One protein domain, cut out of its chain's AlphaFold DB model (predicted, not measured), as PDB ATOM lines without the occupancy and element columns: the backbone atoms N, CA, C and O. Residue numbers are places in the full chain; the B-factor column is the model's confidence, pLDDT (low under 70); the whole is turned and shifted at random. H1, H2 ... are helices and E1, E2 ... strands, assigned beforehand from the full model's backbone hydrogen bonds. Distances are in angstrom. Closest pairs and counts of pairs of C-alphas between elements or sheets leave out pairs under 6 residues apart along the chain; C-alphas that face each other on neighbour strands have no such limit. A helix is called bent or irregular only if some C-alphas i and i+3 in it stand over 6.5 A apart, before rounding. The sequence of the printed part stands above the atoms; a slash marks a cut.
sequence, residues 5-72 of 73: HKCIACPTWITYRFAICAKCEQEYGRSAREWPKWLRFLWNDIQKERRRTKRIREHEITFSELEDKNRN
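This is residues 5 to 72 of the 73 residues of an uncharacterized protein of bacterium (UniProt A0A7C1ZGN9). What does the model look like? A small, compact, loop-rich head, residues 5 to 46, has one long arm that sticks out of it: the head holds E1, H1 and residues 37 to 46 of H2, and the arm is residues 47 to 72, with the rest of H2 and then H3 near its tip. What is it built of? The printed part has 68 residues with one named strand and three named helices, in the order E1, H1, H2, H3, and its class is mostly helix. How large is it? It is extended, with a radius of gyration of the C-alphas of 18.3 A and spans of 59 by 22 by 15 A, and the arm makes the length.

Where is the longest helix? H2 is residues 37 to 59 and measures 32.9 A from first to last C-alpha, from C-alpha 37 at (21.958, 16.858, -12.514) to C-alpha 59 at (45.093, 15.674, 10.835). What comes before it? E1 is residues 13 to 15, 7.2 A long, with C-alpha 13 at (16.146, 25.758, 7.002). H1 is residues 22 to 28, 10.0 A long. What comes after it? H3 is residues 63 to 71, 12.7 A long, and ends with C-alpha 71 at (63.026, 19.302, 18.783).

What does H2 touch? H2 touches no helix. It is apart from H1, from H3 and from E1, with no C-alpha of the one within 8 A of the other. How do the other elements stand? H1 and H3 are apart, and E1 is apart from both of them. Does E1 pair? E1 pairs with no named strand, but its residues 13 to 14 pair antiparallel with residues 5 to 6, a stretch too short to be named. What do the helix backbones show? In H1, H2 and H3 every O i to N i+4 pair is within hydrogen-bond range, and no helix is bent or irregular.

How far does the printed part reach? The two C-alphas farthest apart are those of Glu 27 and Arg 71, at 58.9 A. Which part stands free? Residues 47 to 72 stand free, of which 47 to 59 belong to H2 and 63 to 71 to H3. Without them the body has 42 residues, spans 22 by 22 by 16 A and has a radius of gyration of 9.3 A. How do the links run? The link from H2 to H3 is tight, with 3 residues, and those from E1 to H1 and from H1 to H2 are short, with 6 and 8 residues. Is there a cut or low confidence? The printed part has no cut, its mean pLDDT is 90.3, and residue 72 is the one printed residue under 70.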
ATOM      1  N   HIS A   5      21.003  23.916   8.665       89.06
ATOM      2  CA  HIS A   5      21.524  24.444   7.405       89.06
ATOM      3  C   HIS A   5      20.377  24.648   6.415       89.06
ATOM      4  O   HIS A   5      19.263  24.181   6.645       89.06
ATOM      5  N   LYS A   6      20.628  25.361   5.317       92.94
ATOM      6  CA  LYS A   6      19.631  25.533   4.258       92.94
ATOM      7  C   LYS A   6      19.513  24.259   3.419       92.94
ATOM      8  O   LYS A   6      20.515  23.614   3.121       92.94
ATOM      9  N   CYS A   7      18.286  23.937   3.027       94.56
ATOM     10  CA  CYS A   7      17.981  22.962   1.992       94.56
ATOM     11  C   CYS A   7      18.744  23.320   0.710       94.56
ATOM     12  O   CYS A   7      18.878  24.487   0.349       94.56
ATOM     13  N   ILE A   8      19.238  22.307   0.006       94.06
ATOM     14  CA  ILE A   8      20.057  22.512  -1.195       94.06
ATOM     15  C   ILE A   8      19.217  23.018  -2.377       94.06
ATOM     16  O   ILE A   8      19.718  23.735  -3.237       94.06
ATOM     17  N   ALA A   9      17.935  22.653  -2.414       95.00
ATOM     18  CA  ALA A   9      17.031  22.965  -3.517       95.00
ATOM     19  C   ALA A   9      16.183  24.230  -3.290       95.00
ATOM     20  O   ALA A   9      15.571  24.732  -4.227       95.00
ATOM     21  N   CYS A  10      16.095  24.739  -2.056       95.06
ATOM     22  CA  CYS A  10      15.251  25.887  -1.719       95.06
ATOM     23  C   CYS A  10      15.745  26.593  -0.439       95.06
ATOM     24  O   CYS A  10      16.456  25.987   0.357       95.06
ATOM     25  N   PRO A  11      15.340  27.843  -0.148       93.38
ATOM     26  CA  PRO A  11      15.862  28.612   0.990       93.38
ATOM     27  C   PRO A  11      15.356  28.163   2.382       93.38
ATOM     28  O   PRO A  11      15.517  28.893   3.357       93.38
ATOM     29  N   THR A  12      14.753  26.976   2.500       95.62
ATOM     30  CA  THR A  12      14.193  26.457   3.762       95.62
ATOM     31  C   THR A  12      15.295  25.965   4.699       95.62
ATOM     32  O   THR A  12      16.175  25.224   4.269       95.62
ATOM     33  N   TRP A  13      15.231  26.299   5.989       94.38
ATOM     34  CA  TRP A  13      16.146  25.758   7.002       94.38
ATOM     35  C   TRP A  13      15.744  24.344   7.436       94.38
ATOM     36  O   TRP A  13      14.580  24.075   7.721       94.38
ATOM     37  N   ILE A  14      16.720  23.439   7.499       93.88
ATOM     38  CA  ILE A  14      16.562  22.025   7.850       93.88
ATOM     39  C   ILE A  14      17.665  21.577   8.816       93.88
ATOM     40  O   ILE A  14      18.732  22.187   8.913       93.88
ATOM     41  N   THR A  15      17.431  20.486   9.541       89.44
ATOM     42  CA  THR A  15      18.450  19.902  10.426       89.44
ATOM     43  C   THR A  15      19.559  19.230   9.607       89.44
ATOM     44  O   THR A  15      19.303  18.708   8.522       89.44
ATOM     45  N   TYR A  16      20.798  19.190  10.119       82.44
ATOM     46  CA  TYR A  16      21.954  18.589   9.416       82.44
ATOM     47  C   TYR A  16      21.790  17.119   8.988       82.44
ATOM     48  O   TYR A  16      22.592  16.631   8.189       82.44
ATOM     49  N   ARG A  17      20.781  16.409   9.512       83.12
ATOM     50  CA  ARG A  17      20.476  15.022   9.130       83.12
ATOM     51  C   ARG A  17      19.948  14.898   7.703       83.12
ATOM     52  O   ARG A  17      20.114  13.842   7.105       83.12
ATOM     53  N   PHE A  18      19.341  15.950   7.165       87.75
ATOM     54  CA  PHE A  18      18.725  15.931   5.842       87.75
ATOM     55  C   PHE A  18      19.530  16.764   4.850       87.75
ATOM     56  O   PHE A  18      20.315  17.615   5.239       87.75
ATOM     57  N   ALA A  19      19.368  16.492   3.561       89.81
ATOM     58  CA  ALA A  19      19.983  17.269   2.484       89.81
ATOM     59  C   ALA A  19      19.002  18.292   1.892       89.81
ATOM     60  O   ALA A  19      19.372  19.382   1.463       89.81
ATOM     61  N   ILE A  20      17.727  17.915   1.871       95.19
ATOM     62  CA  ILE A  20      16.624  18.689   1.326       95.19
ATOM     63  C   ILE A  20      15.457  18.668   2.316       95.19
ATOM     64  O   ILE A  20      15.390  17.795   3.182       95.19
ATOM     65  N   CYS A  21      14.568  19.658   2.239       95.31
ATOM     66  CA  CYS A  21      13.367  19.691   3.072       95.31
ATOM     67  C   CYS A  21      12.319  18.687   2.577       95.31
ATOM     68  O   CYS A  21      12.372  18.249   1.429       95.31
ATOM     69  N   ALA A  22      11.325  18.384   3.415       94.62
ATOM     70  CA  ALA A  22      10.263  17.431   3.086       94.62
ATOM     71  C   ALA A  22       9.537  17.764   1.766       94.62
ATOM     72  O   ALA A  22       9.233  16.864   0.991       94.62
ATOM     73  N   LYS A  23       9.323  19.054   1.467       95.94
ATOM     74  CA  LYS A  23       8.720  19.497   0.199       95.94
ATOM     75  C   LYS A  23       9.576  19.100  -1.009       95.94
ATOM     76  O   LYS A  23       9.074  18.518  -1.959       95.94
ATOM     77  N   CYS A  24      10.873  19.394  -0.965       95.50
ATOM     78  CA  CYS A  24      11.788  19.044  -2.050       95.50
ATOM     79  C   CYS A  24      12.034  17.528  -2.129       95.50
ATOM     80  O   CYS A  24      12.319  17.021  -3.207       95.50
ATOM     81  N   GLU A  25      11.911  16.796  -1.018       94.69
ATOM     82  CA  GLU A  25      11.969  15.328  -1.009       94.69
ATOM     83  C   GLU A  25      10.764  14.703  -1.721       94.69
ATOM     84  O   GLU A  25      10.931  13.709  -2.419       94.69
ATOM     85  N   GLN A  26       9.574  15.296  -1.604       95.56
ATOM     86  CA  GLN A  26       8.404  14.872  -2.383       95.56
ATOM     87  C   GLN A  26       8.574  15.148  -3.883       95.56
ATOM     88  O   GLN A  26       8.112  14.361  -4.700       95.56
ATOM     89  N   GLU A  27       9.244  16.245  -4.243       96.19
ATOM     90  CA  GLU A  27       9.442  16.652  -5.641       96.19
ATOM     91  C   GLU A  27      10.553  15.860  -6.344       96.19
ATOM     92  O   GLU A  27      10.374  15.396  -7.467       96.19
ATOM     93  N   TYR A  28      11.707  15.700  -5.693       94.94
ATOM     94  CA  TYR A  28      12.896  15.089  -6.297       94.94
ATOM     95  C   TYR A  28      13.165  13.660  -5.819       94.94
ATOM     96  O   TYR A  28      14.072  13.006  -6.331       94.94
ATOM     97  N   GLY A  29      12.413  13.176  -4.831       93.06
ATOM     98  CA  GLY A  29      12.650  11.893  -4.182       93.06
ATOM     99  C   GLY A  29      13.768  11.938  -3.137       93.06
ATOM    100  O   GLY A  29      14.572  12.869  -3.046       93.06
ATOM    101  N   ARG A  30      13.848  10.874  -2.332       89.06
ATOM    102  CA  ARG A  30      14.880  10.707  -1.290       89.06
ATOM    103  C   ARG A  30      16.243  10.289  -1.856       89.06
ATOM    104  O   ARG A  30      17.278  10.505  -1.226       89.06
ATOM    105  N   SER A  31      16.250   9.656  -3.024       90.88
ATOM    106  CA  SER A  31      17.435   9.053  -3.631       90.88
ATOM    107  C   SER A  31      18.243  10.087  -4.414       90.88
ATOM    108  O   SER A  31      17.852  10.514  -5.497       90.88
ATOM    109  N   ALA A  32      19.440  10.432  -3.927       90.06
ATOM    110  CA  ALA A  32      20.328  11.371  -4.623       90.06
ATOM    111  C   ALA A  32      20.770  10.902  -6.027       90.06
ATOM    112  O   ALA A  32      21.264  11.697  -6.829       90.06
ATOM    113  N   ARG A  33      20.600   9.609  -6.340       90.88
ATOM    114  CA  ARG A  33      20.871   9.042  -7.671       90.88
ATOM    115  C   ARG A  33      19.816   9.449  -8.700       90.88
ATOM    116  O   ARG A  33      20.156   9.606  -9.871       90.88
ATOM    117  N   GLU A  34      18.582   9.647  -8.251       92.38
ATOM    118  CA  GLU A  34      17.434  10.032  -9.078       92.38
ATOM    119  C   GLU A  34      17.318  11.551  -9.239       92.38
ATOM    120  O   GLU A  34      16.630  12.031 -10.134       92.38
ATOM    121  N   TRP A  35      18.053  12.320  -8.432       95.69
ATOM    122  CA  TRP A  35      18.005  13.775  -8.488       95.69
ATOM    123  C   TRP A  35      18.432  14.341  -9.847       95.69
ATOM    124  O   TRP A  35      19.371  13.818 -10.472       95.69
ATOM    125  N   PRO A  36      17.837  15.475 -10.263       96.81
ATOM    126  CA  PRO A  36      18.319  16.256 -11.393       96.81
ATOM    127  C   PRO A  36      19.822  16.548 -11.293       96.81
ATOM    128  O   PRO A  36      20.378  16.688 -10.199       96.81
ATOM    129  N   LYS A  37      20.494  16.678 -12.445       97.19
ATOM    130  CA  LYS A  37      21.958  16.858 -12.514       97.19
ATOM    131  C   LYS A  37      22.457  18.018 -11.644       97.19
ATOM    132  O   LYS A  37      23.459  17.857 -10.954       97.19
ATOM    133  N   TRP A  38      21.748  19.147 -11.645       95.75
ATOM    134  CA  TRP A  38      22.113  20.327 -10.857       95.75
ATOM    135  C   TRP A  38      22.056  20.053  -9.345       95.75
ATOM    136  O   TRP A  38      22.981  20.404  -8.617       95.75
ATOM    137  N   LEU A  39      21.025  19.348  -8.873       95.75
ATOM    138  CA  LEU A  39      20.845  19.046  -7.452       95.75
ATOM    139  C   LEU A  39      21.893  18.035  -6.971       95.75
ATOM    140  O   LEU A  39      22.474  18.174  -5.895       95.75
ATOM    141  N   ARG A  40      22.206  17.051  -7.818       95.75
ATOM    142  CA  ARG A  40      23.277  16.079  -7.578       95.75
ATOM    143  C   ARG A  40      24.657  16.732  -7.536       95.75
ATOM    144  O   ARG A  40      25.483  16.350  -6.712       95.75
ATOM    145  N   PHE A  41      24.902  17.710  -8.405       94.94
ATOM    146  CA  PHE A  41      26.141  18.484  -8.410       94.94
ATOM    147  C   PHE A  41      26.334  19.227  -7.082       94.94
ATOM    148  O   PHE A  41      27.360  19.037  -6.431       94.94
ATOM    149  N   LEU A  42      25.320  19.973  -6.629       94.06
ATOM    150  CA  LEU A  42      25.370  20.696  -5.353       94.06
ATOM    151  C   LEU A  42      25.562  19.755  -4.155       94.06
ATOM    152  O   LEU A  42      26.344  20.033  -3.249       94.06
ATOM    153  N   TRP A  43      24.887  18.602  -4.157       93.38
ATOM    154  CA  TRP A  43      25.081  17.581  -3.129       93.38
ATOM    155  C   TRP A  43      26.514  17.057  -3.078       93.38
ATOM    156  O   TRP A  43      27.095  16.952  -1.998       93.38
ATOM    157  N   ASN A  44      27.096  16.743  -4.237       93.88
ATOM    158  CA  ASN A  44      28.466  16.251  -4.319       93.88
ATOM    159  C   ASN A  44      29.473  17.283  -3.801       93.88
ATOM    160  O   ASN A  44      30.420  16.904  -3.111       93.88
ATOM    161  N   ASP A  45      29.249  18.565  -4.086       93.50
ATOM    162  CA  ASP A  45      30.087  19.657  -3.591       93.50
ATOM    163  C   ASP A  45      30.033  19.761  -2.055       93.50
ATOM    164  O   ASP A  45      31.061  19.713  -1.378       93.50
ATOM    165  N   ILE A  46      28.832  19.709  -1.469       90.12
ATOM    166  CA  ILE A  46      28.657  19.685  -0.006       90.12
ATOM    167  C   ILE A  46      29.332  18.461   0.626       90.12
ATOM    168  O   ILE A  46      29.966  18.563   1.679       90.12
ATOM    169  N   GLN A  47      29.206  17.283   0.009       91.12
ATOM    170  CA  GLN A  47      29.862  16.071   0.502       91.12
ATOM    171  C   GLN A  47      31.388  16.177   0.432       91.12
ATOM    172  O   GLN A  47      32.076  15.706   1.341       91.12
ATOM    173  N   LYS A  48      31.924  16.809  -0.615       93.31
ATOM    174  CA  LYS A  48      33.358  17.074  -0.755       93.31
ATOM    175  C   LYS A  48      33.860  17.963   0.381       93.31
ATOM    176  O   LYS A  48      34.845  17.593   1.024       93.31
ATOM    177  N   GLU A  49      33.150  19.043   0.697       91.06
ATOM    178  CA  GLU A  49      33.516  19.926   1.809       91.06
ATOM    179  C   GLU A  49      33.417  19.222   3.164       91.06
ATOM    180  O   GLU A  49      34.363  19.262   3.946       91.06
ATOM    181  N   ARG A  50      32.354  18.444   3.417       88.62
ATOM    182  CA  ARG A  50      32.240  17.642   4.652       88.62
ATOM    183  C   ARG A  50      33.422  16.684   4.831       88.62
ATOM    184  O   ARG A  50      33.968  16.573   5.929       88.62
ATOM    185  N   ARG A  51      33.848  16.009   3.757       92.38
ATOM    186  CA  ARG A  51      35.025  15.121   3.772       92.38
ATOM    187  C   ARG A  51      36.316  15.897   4.006       92.38
ATOM    188  O   ARG A  51      37.195  15.409   4.711       92.38
ATOM    189  N   ARG A  52      36.445  17.090   3.422       91.06
ATOM    190  CA  ARG A  52      37.596  17.971   3.638       91.06
ATOM    191  C   ARG A  52      37.686  18.401   5.099       91.06
ATOM    192  O   ARG A  52      38.728  18.189   5.703       91.06
ATOM    193  N   THR A  53      36.599  18.904   5.682       90.06
ATOM    194  CA  THR A  53      36.550  19.290   7.100       90.06
ATOM    195  C   THR A  53      36.856  18.115   8.023       90.06
ATOM    196  O   THR A  53      37.589  18.291   8.990       90.06
ATOM    197  N   LYS A  54      36.344  16.913   7.722       91.06
ATOM    198  CA  LYS A  54      36.663  15.702   8.495       91.06
ATOM    199  C   LYS A  54      38.164  15.406   8.473       91.06
ATOM    200  O   LYS A  54      38.749  15.254   9.533       91.06
ATOM    201  N   ARG A  55      38.784  15.411   7.287       91.50
ATOM    202  CA  ARG A  55      40.230  15.185   7.143       91.50
ATOM    203  C   ARG A  55      41.061  16.237   7.861       91.50
ATOM    204  O   ARG A  55      42.031  15.860   8.499       91.50
ATOM    205  N   ILE A  56      40.678  17.513   7.771       90.31
ATOM    206  CA  ILE A  56      41.355  18.586   8.509       90.31
ATOM    207  C   ILE A  56      41.298  18.275   9.999       90.31
ATOM    208  O   ILE A  56      42.345  18.144  10.595       90.31
ATOM    209  N   ARG A  57      40.114  18.032  10.571       88.62
ATOM    210  CA  ARG A  57      39.980  17.710  12.004       88.62
ATOM    211  C   ARG A  57      40.755  16.464  12.437       88.62
ATOM    212  O   ARG A  57      41.176  16.387  13.579       88.62
ATOM    213  N   GLU A  58      40.893  15.472  11.559       90.50
ATOM    214  CA  GLU A  58      41.642  14.239  11.840       90.50
ATOM    215  C   GLU A  58      43.166  14.431  11.795       90.50
ATOM    216  O   GLU A  58      43.881  13.652  12.413       90.50
ATOM    217  N   HIS A  59      43.660  15.429  11.056       87.50
ATOM    218  CA  HIS A  59      45.093  15.674  10.835       87.50
ATOM    219  C   HIS A  59      45.526  17.070  11.304       87.50
ATOM    220  O   HIS A  59      46.611  17.536  10.954       87.50
ATOM    221  N   GLU A  60      44.660  17.767  12.034       88.31
ATOM    222  CA  GLU A  60      44.955  19.058  12.634       88.31
ATOM    223  C   GLU A  60      45.957  18.801  13.751       88.31
ATOM    224  O   GLU A  60      45.662  18.086  14.704       88.31
ATOM    225  N   ILE A  61      47.160  19.337  13.577       85.12
ATOM    226  CA  ILE A  61      48.203  19.314  14.593       85.12
ATOM    227  C   ILE A  61      48.217  20.661  15.301       85.12
ATOM    228  O   ILE A  61      48.061  21.719  14.687       85.12
ATOM    229  N   THR A  62      48.399  20.613  16.606       85.06
ATOM    230  CA  THR A  62      48.562  21.788  17.450       85.06
ATOM    231  C   THR A  62      49.960  22.385  17.285       85.06
ATOM    232  O   THR A  62      50.908  21.716  16.868       85.06
ATOM    233  N   PHE A  63      50.116  23.660  17.650       84.00
ATOM    234  CA  PHE A  63      51.432  24.307  17.668       84.00
ATOM    235  C   PHE A  63      52.420  23.599  18.607       84.00
ATOM    236  O   PHE A  63      53.596  23.495  18.280       84.00
ATOM    237  N   SER A  64      51.941  23.026  19.714       85.50
ATOM    238  CA  SER A  64      52.770  22.231  20.626       85.50
ATOM    239  C   SER A  64      53.306  20.958  19.961       85.50
ATOM    240  O   SER A  64      54.499  20.684  20.036       85.50
ATOM    241  N   GLU A  65      52.464  20.230  19.219       84.06
ATOM    242  CA  GLU A  65      52.895  19.044  18.459       84.06
ATOM    243  C   GLU A  65      53.877  19.387  17.326       84.06
ATOM    244  O   GLU A  65      54.707  18.558  16.953       84.06
ATOM    245  N   LEU A  66      53.796  20.597  16.765       85.06
ATOM    246  CA  LEU A  66      54.767  21.101  15.790       85.06
ATOM    247  C   LEU A  66      56.132  21.387  16.433       85.06
ATOM    248  O   LEU A  66      57.162  20.992  15.888       85.06
ATOM    249  N   GLU A  67      56.148  22.046  17.590       84.38
ATOM    250  CA  GLU A  67      57.379  22.340  18.332       84.38
ATOM    251  C   GLU A  67      58.087  21.068  18.816       84.38
ATOM    252  O   GLU A  67      59.315  20.985  18.761       84.38
ATOM    253  N   ASP A  68      57.329  20.058  19.250       81.00
ATOM    254  CA  ASP A  68      57.879  18.775  19.695       81.00
ATOM    255  C   ASP A  68      58.492  17.962  18.551       81.00
ATOM    256  O   ASP A  68      59.488  17.271  18.760       81.00
ATOM    257  N   LYS A  69      57.957  18.062  17.329       76.25
ATOM    258  CA  LYS A  69      58.582  17.439  16.150       76.25
ATOM    259  C   LYS A  69      59.914  18.097  15.801       76.25
ATOM    260  O   LYS A  69      60.896  17.389  15.626       76.25
ATOM    261  N   ASN A  70      59.970  19.427  15.804       75.44
ATOM    262  CA  ASN A  70      61.188  20.177  15.479       75.44
ATOM    263  C   ASN A  70      62.323  19.998  16.506       75.44
ATOM    264  O   ASN A  70      63.472  20.283  16.192       75.44
ATOM    265  N   ARG A  71      62.018  19.581  17.742       72.62
ATOM    266  CA  ARG A  71      63.026  19.302  18.783       72.62
ATOM    267  C   ARG A  71      63.630  17.895  18.707       72.62
ATOM    268  O   ARG A  71      64.643  17.657  19.355       72.62
ATOM    269  N   ASN A  72      62.984  16.978  17.987       65.19
ATOM    270  CA  ASN A  72      63.350  15.559  17.916       65.19
ATOM    271  C   ASN A  72      63.926  15.149  16.542       65.19
ATOM    272  O   ASN A  72      64.127  13.956  16.310       65.19
TER     273      ASN A  72